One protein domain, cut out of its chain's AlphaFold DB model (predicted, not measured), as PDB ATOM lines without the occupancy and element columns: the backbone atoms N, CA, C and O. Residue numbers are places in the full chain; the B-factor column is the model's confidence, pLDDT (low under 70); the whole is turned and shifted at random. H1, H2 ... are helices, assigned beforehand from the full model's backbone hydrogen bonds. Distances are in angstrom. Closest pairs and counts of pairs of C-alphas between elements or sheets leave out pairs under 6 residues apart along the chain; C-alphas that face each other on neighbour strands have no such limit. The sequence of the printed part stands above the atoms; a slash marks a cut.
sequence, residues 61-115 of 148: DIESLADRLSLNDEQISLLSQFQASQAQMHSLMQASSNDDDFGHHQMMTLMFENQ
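Overview. This is residues 61 to 115 of the 148 residues of an uncharacterized protein of Reinekea blandensis MED297 (UniProt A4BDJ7). One long helix, H2, makes the long axis, with a short helix folded back beside each of its ends: H1 at its first end, and H3, more loosely placed, at its last end. H1 and H3 do not meet, and the whole is a rod spanning 43 by 21 by 14 A. The printed part has 55 residues with three named helices, in the order H1, H2, H3, and no named strand; the class is all helix. It is only just extended, close to loose, with a radius of gyration of the C-alphas of 15.4 A.

Arrangement. H1, residues 62 to 69, touches H2, residues 73 to 96, and H2 touches H1 with residues 76 to 80 alone. Their closest C-alphas, those of Ala 66 and Ile 76, are 6.5 A apart. The two run opposite ways at a steep tilt of 50 degrees. H3, residues 104 to 113, is close to H2 but not clearly touching; their closest C-alphas, those of Met 93 and Met 107, are 7.7 A apart. H2 and H3 run opposite ways at a steep tilt of 56 degrees. H1 and H3 are apart. In H1, H2 and H3 every O i to N i+4 pair is within hydrogen-bond range.

Along the chain. H1 begins at C-alpha 62, (223.133, 167.301, 185.375), and is 10.3 A long from first to last C-alpha. H2 runs 35.1 A from C-alpha 73 at (228.341, 163.103, 175.357) to C-alpha 96. H3 is 14.2 A long and ends at C-alpha 113, (195.235, 166.636, 176.327).

Size, cuts and confidence. The two C-alphas farthest apart, those of Asn 72 and Asp 100, are 43.4 A apart. The printed part has no cut. The link from H1 to H2 is tight, with 3 residues, and that from H2 to H3 is short, with 7. The mean pLDDT of the printed part is 79.6; residue 61 and residues 96 to 102 are under 70.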
ATOM      1  N   ASP A  61     221.061 167.953 189.508       69.50
ATOM      2  CA  ASP A  61     222.174 168.631 188.859       69.50
ATOM      3  C   ASP A  61     222.790 167.702 187.798       69.50
ATOM      4  O   ASP A  61     223.295 166.622 188.127       69.50
ATOM      5  N   ILE A  62     222.678 168.098 186.523       70.31
ATOM      6  CA  ILE A  62     223.133 167.301 185.375       70.31
ATOM      7  C   ILE A  62     224.626 167.051 185.498       70.31
ATOM      8  O   ILE A  62     225.052 165.930 185.261       70.31
ATOM      9  N   GLU A  63     225.400 168.066 185.888       71.44
ATOM     10  CA  GLU A  63     226.856 167.961 185.981       71.44
ATOM     11  C   GLU A  63     227.242 166.931 187.047       71.44
ATOM     12  O   GLU A  63     227.945 165.964 186.751       71.44
ATOM     13  N   SER A  64     226.678 167.039 188.254       76.31
ATOM     14  CA  SER A  64     226.918 166.057 189.315       76.31
ATOM     15  C   SER A  64     226.475 164.637 188.942       76.31
ATOM     16  O   SER A  64     227.148 163.668 189.311       76.31
ATOM     17  N   LEU A  65     225.351 164.482 188.241       77.25
ATOM     18  CA  LEU A  65     224.852 163.172 187.828       77.25
ATOM     19  C   LEU A  65     225.682 162.576 186.687       77.25
ATOM     20  O   LEU A  65     225.980 161.380 186.723       77.25
ATOM     21  N   ALA A  66     226.058 163.402 185.711       80.94
ATOM     22  CA  ALA A  66     226.900 163.026 184.588       80.94
ATOM     23  C   ALA A  66     228.274 162.567 185.069       80.94
ATOM     24  O   ALA A  66     228.723 161.495 184.671       80.94
ATOM     25  N   ASP A  67     228.882 163.299 186.004       82.00
ATOM     26  CA  ASP A  67     230.159 162.926 186.612       82.00
ATOM     27  C   ASP A  67     230.043 161.623 187.411       82.00
ATOM     28  O   ASP A  67     230.848 160.702 187.241       82.00
ATOM     29  N   ARG A  68     229.006 161.499 188.254       84.12
ATOM     30  CA  ARG A  68     228.785 160.304 189.088       84.12
ATOM     31  C   ARG A  68     228.592 159.040 188.256       84.12
ATOM     32  O   ARG A  68     229.076 157.980 188.643       84.12
ATOM     33  N   LEU A  69     227.848 159.140 187.157       84.81
ATOM     34  CA  LEU A  69     227.597 158.025 186.245       84.81
ATOM     35  C   LEU A  69     228.680 157.895 185.167       84.81
ATOM     36  O   LEU A  69     228.645 156.939 184.395       84.81
ATOM     37  N   SER A  70     229.637 158.830 185.114       90.50
ATOM     38  CA  SER A  70     230.649 158.917 184.058       90.50
ATOM     39  C   SER A  70     230.011 158.826 182.666       90.50
ATOM     40  O   SER A  70     230.379 157.978 181.853       90.50
ATOM     41  N   LEU A  71     228.987 159.654 182.434       89.19
ATOM     42  CA  LEU A  71     228.230 159.668 181.187       89.19
ATOM     43  C   LEU A  71     229.091 160.170 180.024       89.19
ATOM     44  O   LEU A  71     229.920 161.063 180.188       89.19
ATOM     45  N   ASN A  72     228.863 159.614 178.839       92.25
ATOM     46  CA  ASN A  72     229.421 160.145 177.595       92.25
ATOM     47  C   ASN A  72     228.543 161.275 177.013       92.25
ATOM     48  O   ASN A  72     227.424 161.504 177.472       92.25
ATOM     49  N   ASP A  73     229.029 161.955 175.972       92.38
ATOM     50  CA  ASP A  73     228.341 163.103 175.357       92.38
ATOM     51  C   ASP A  73     226.920 162.775 174.852       92.38
ATOM     52  O   ASP A  73     226.009 163.598 174.965       92.38
ATOM     53  N   GLU A  74     226.704 161.567 174.325       93.19
ATOM     54  CA  GLU A  74     225.392 161.111 173.853       93.19
ATOM     55  C   GLU A  74     224.424 160.908 175.026       93.19
ATOM     56  O   GLU A  74     223.305 161.424 175.014       93.19
ATOM     57  N   GLN A  75     224.878 160.246 176.091       90.00
ATOM     58  CA  GLN A  75     224.107 160.035 177.317       90.00
ATOM     59  C   GLN A  75     223.788 161.359 178.031       90.00
ATOM     60  O   GLN A  75     222.683 161.532 178.544       90.00
ATOM     61  N   ILE A  76     224.723 162.318 178.034       88.69
ATOM     62  CA  ILE A  76     224.512 163.675 178.570       88.69
ATOM     63  C   ILE A  76     223.448 164.415 177.754       88.69
ATOM     64  O   ILE A  76     222.581 165.082 178.326       88.69
ATOM     65  N   SER A  77     223.476 164.281 176.425       90.19
ATOM     66  CA  SER A  77     222.461 164.860 175.543       90.19
ATOM     67  C   SER A  77     221.070 164.278 175.816       90.19
ATOM     68  O   SER A  77     220.106 165.033 175.963       90.19
ATOM     69  N   LEU A  78     220.957 162.952 175.948       87.81
ATOM     70  CA  LEU A  78     219.698 162.275 176.280       87.81
ATOM     71  C   LEU A  78     219.177 162.689 177.662       87.81
ATOM     72  O   LEU A  78     218.008 163.053 177.793       87.81
ATOM     73  N   LEU A  79     220.048 162.731 178.673       86.38
ATOM     74  CA  LEU A  79     219.707 163.195 180.020       86.38
ATOM     75  C   LEU A  79     219.197 164.644 180.015       86.38
ATOM     76  O   LEU A  79     218.205 164.955 180.673       86.38
ATOM     77  N   SER A  80     219.846 165.525 179.250       86.38
ATOM     78  CA  SER A  80     219.451 166.934 179.135       86.38
ATOM     79  C   SER A  80     218.076 167.088 178.478       86.38
ATOM     80  O   SER A  80     217.247 167.871 178.943       86.38
ATOM     81  N   GLN A  81     217.801 166.313 177.424       87.19
ATOM     82  CA  GLN A  81     216.492 166.294 176.767       87.19
ATOM     83  C   GLN A  81     215.403 165.742 177.694       87.19
ATOM     84  O   GLN A  81     214.332 166.342 177.816       87.19
ATOM     85  N   PHE A  82     215.687 164.644 178.400       85.44
ATOM     86  CA  PHE A  82     214.784 164.078 179.397       85.44
ATOM     87  C   PHE A  82     214.437 165.107 180.482       85.44
ATOM     88  O   PHE A  82     213.257 165.347 180.737       85.44
ATOM     89  N   GLN A  83     215.421 165.805 181.052       83.00
ATOM     90  CA  GLN A  83     215.158 166.845 182.049       83.00
ATOM     91  C   GLN A  83     214.358 168.030 181.502       83.00
ATOM     92  O   GLN A  83     213.466 168.534 182.188       83.00
ATOM     93  N   ALA A  84     214.628 168.467 180.269       86.12
ATOM     94  CA  ALA A  84     213.838 169.517 179.632       86.12
ATOM     95  C   ALA A  84     212.360 169.105 179.506       86.12
ATOM     96  O   ALA A  84     211.470 169.881 179.861       86.12
ATOM     97  N   SER A  85     212.093 167.861 179.089       83.25
ATOM     98  CA  SER A  85     210.729 167.316 179.035       83.25
ATOM     99  C   SER A  85     210.096 167.194 180.429       83.25
ATOM    100  O   SER A  85     208.917 167.496 180.610       83.25
ATOM    101  N   GLN A  86     210.884 166.856 181.453       83.62
ATOM    102  CA  GLN A  86     210.422 166.795 182.838       83.62
ATOM    103  C   GLN A  86     210.016 168.181 183.366       83.62
ATOM    104  O   GLN A  86     209.000 168.315 184.046       83.62
ATOM    105  N   ALA A  87     210.770 169.228 183.022       82.81
ATOM    106  CA  ALA A  87     210.441 170.606 183.378       82.81
ATOM    107  C   ALA A  87     209.146 171.088 182.699       82.81
ATOM    108  O   ALA A  87     208.353 171.802 183.320       82.81
ATOM    109  N   GLN A  88     208.897 170.666 181.455       84.06
ATOM    110  CA  GLN A  88     207.639 170.930 180.751       84.06
ATOM    111  C   GLN A  88     206.461 170.232 181.439       84.06
ATOM    112  O   GLN A  88     205.466 170.886 181.743       84.06
ATOM    113  N   MET A  89     206.606 168.946 181.776       81.75
ATOM    114  CA  MET A  89     205.606 168.186 182.536       81.75
ATOM    115  C   MET A  89     205.305 168.819 183.901       81.75
ATOM    116  O   MET A  89     204.147 168.921 184.303       81.75
ATOM    117  N   HIS A  90     206.330 169.291 184.612       80.44
ATOM    118  CA  HIS A  90     206.155 169.954 185.903       80.44
ATOM    119  C   HIS A  90     205.456 171.312 185.770       80.44
ATOM    120  O   HIS A  90     204.569 171.621 186.561       80.44
ATOM    121  N   SER A  91     205.809 172.096 184.748       81.56
ATOM    122  CA  SER A  91     205.152 173.377 184.454       81.56
ATOM    123  C   SER A  91     203.679 173.181 184.099       81.56
ATOM    124  O   SER A  91     202.833 173.941 184.562       81.56
ATOM    125  N   LEU A  92     203.369 172.134 183.328       80.06
ATOM    126  CA  LEU A  92     202.003 171.749 182.987       80.06
ATOM    127  C   LEU A  92     201.195 171.425 184.251       80.06
ATOM    128  O   LEU A  92     200.114 171.969 184.445       80.06
ATOM    129  N   MET A  93     201.754 170.609 185.150       75.12
ATOM    130  CA  MET A  93     201.099 170.259 186.414       75.12
ATOM    131  C   MET A  93     200.921 171.465 187.350       75.12
ATOM    132  O   MET A  93     199.859 171.607 187.948       75.12
ATOM    133  N   GLN A  94     201.912 172.359 187.455       76.50
ATOM    134  CA  GLN A  94     201.803 173.575 188.276       76.50
ATOM    135  C   GLN A  94     200.766 174.567 187.746       76.50
ATOM    136  O   GLN A  94     200.065 175.206 188.526       76.50
ATOM    137  N   ALA A  95     200.655 174.712 186.423       71.25
ATOM    138  CA  ALA A  95     199.652 175.587 185.823       71.25
ATOM    139  C   ALA A  95     198.226 175.143 186.186       71.25
ATOM    140  O   ALA A  95     197.347 175.986 186.357       71.25
ATOM    141  N   SER A  96     198.019 173.835 186.349       65.31
ATOM    142  CA  SER A  96     196.727 173.239 186.692       65.31
ATOM    143  C   SER A  96     196.483 173.083 188.196       65.31
ATOM    144  O   SER A  96     195.339 172.895 188.596       65.31
ATOM    145  N   SER A  97     197.514 173.192 189.042       62.09
ATOM    146  CA  SER A  97     197.397 173.041 190.502       62.09
ATOM    147  C   SER A  97     196.981 174.317 191.246       62.09
ATOM    148  O   SER A  97     196.963 174.315 192.472       62.09
ATOM    149  N   ASN A  98     196.707 175.417 190.537       59.69
ATOM    150  CA  ASN A  98     196.186 176.651 191.145       59.69
ATOM    151  C   ASN A  98     194.693 176.558 191.506       59.69
ATOM    152  O   ASN A  98     194.179 177.460 192.163       59.69
ATOM    153  N   ASP A  99     194.017 175.486 191.091       59.19
ATOM    154  CA  ASP A  99     192.697 175.130 191.594       59.19
ATOM    155  C   ASP A  99     192.872 174.262 192.848       59.19
ATOM    156  O   ASP A  99     193.507 173.206 192.792       59.19
ATOM    157  N   ASP A 100     192.280 174.687 193.970       58.16
ATOM    158  CA  ASP A 100     192.345 174.022 195.290       58.16
ATOM    159  C   ASP A 100     191.879 172.546 195.284       58.16
ATOM    160  O   ASP A 100     192.040 171.830 196.271       58.16
ATOM    161  N   ASP A 101     191.325 172.085 194.162       61.41
ATOM    162  CA  ASP A 101     190.704 170.780 193.960       61.41
ATOM    163  C   ASP A 101     191.361 169.981 192.817       61.41
ATOM    164  O   ASP A 101     190.686 169.149 192.214       61.41
ATOM    165  N   PHE A 102     192.649 170.218 192.493       69.12
ATOM    166  CA  PHE A 102     193.374 169.449 191.463       69.12
ATOM    167  C   PHE A 102     193.412 167.951 191.804       69.12
ATOM    168  O   PHE A 102     194.304 167.430 192.478       69.12
ATOM    169  N   GLY A 103     192.384 167.255 191.340       75.00
ATOM    170  CA  GLY A 103     192.117 165.862 191.607       75.00
ATOM    171  C   GLY A 103     192.624 164.965 190.489       75.00
ATOM    172  O   GLY A 103     192.963 165.389 189.382       75.00
ATOM    173  N   HIS A 104     192.603 163.661 190.764       75.38
ATOM    174  CA  HIS A 104     193.025 162.628 189.820       75.38
ATOM    175  C   HIS A 104     192.362 162.765 188.436       75.38
ATOM    176  O   HIS A 104     193.014 162.541 187.421       75.38
ATOM    177  N   HIS A 105     191.091 163.176 188.375       76.81
ATOM    178  CA  HIS A 105     190.383 163.354 187.109       76.81
ATOM    179  C   HIS A 105     190.964 164.489 186.250       76.81
ATOM    180  O   HIS A 105     191.232 164.261 185.075       76.81
ATOM    181  N   GLN A 106     191.225 165.674 186.819       75.88
ATOM    182  CA  GLN A 106     191.838 166.778 186.062       75.88
ATOM    183  C   GLN A 106     193.264 166.439 185.642       75.88
ATOM    184  O   GLN A 106     193.652 166.759 184.525       75.88
ATOM    185  N   MET A 107     194.018 165.727 186.484       79.25
ATOM    186  CA  MET A 107     195.337 165.221 186.108       79.25
ATOM    187  C   MET A 107     195.257 164.291 184.891       79.25
ATOM    188  O   MET A 107     196.020 164.462 183.947       79.25
ATOM    189  N   MET A 108     194.326 163.332 184.874       77.19
ATOM    190  CA  MET A 108     194.168 162.422 183.735       77.19
ATOM    191  C   MET A 108     193.725 163.154 182.466       77.19
ATOM    192  O   MET A 108     194.250 162.861 181.393       77.19
ATOM    193  N   THR A 109     192.818 164.126 182.577       81.00
ATOM    194  CA  THR A 109     192.408 164.974 181.448       81.00
ATOM    195  C   THR A 109     193.585 165.777 180.906       81.00
ATOM    196  O   THR A 109     193.843 165.746 179.710       81.00
ATOM    197  N   LEU A 110     194.366 166.411 181.782       81.44
ATOM    198  CA  LEU A 110     195.552 167.178 181.410       81.44
ATOM    199  C   LEU A 110     196.596 166.307 180.697       81.44
ATOM    200  O   LEU A 110     197.163 166.716 179.688       81.44
ATOM    201  N   MET A 111     196.826 165.090 181.192       80.00
ATOM    202  CA  MET A 111     197.733 164.117 180.574       80.00
ATOM    203  C   MET A 111     197.216 163.645 179.211       80.00
ATOM    204  O   MET A 111     198.006 163.495 178.286       80.00
ATOM    205  N   PHE A 112     195.903 163.440 179.071       79.88
ATOM    206  CA  PHE A 112     195.273 163.079 177.800       79.88
ATOM    207  C   PHE A 112     195.383 164.213 176.772       79.88
ATOM    208  O   PHE A 112     195.798 163.986 175.639       79.88
ATOM    209  N   GLU A 113     195.093 165.448 177.176       84.56
ATOM    210  CA  GLU A 113     195.235 166.636 176.327       84.56
ATOM    211  C   GLU A 113     196.691 166.887 175.910       84.56
ATOM    212  O   GLU A 113     196.946 167.446 174.844       84.56
ATOM    213  N   ASN A 114     197.650 166.426 176.717       86.31
ATOM    214  CA  ASN A 114     199.086 166.554 176.471       86.31
ATOM    215  C   ASN A 114     199.751 165.201 176.168       86.31
ATOM    216  O   ASN A 114     200.942 165.027 176.431       86.31
ATOM    217  N   GLN A 115     199.012 164.249 175.582       86.31
ATOM    218  CA  GLN A 115     199.490 162.882 175.341       86.31
ATOM    219  C   GLN A 115     200.836 162.842 174.606       86.31
ATOM    220  O   GLN A 115     201.723 162.094 175.004       86.31
TER     221      GLN A 115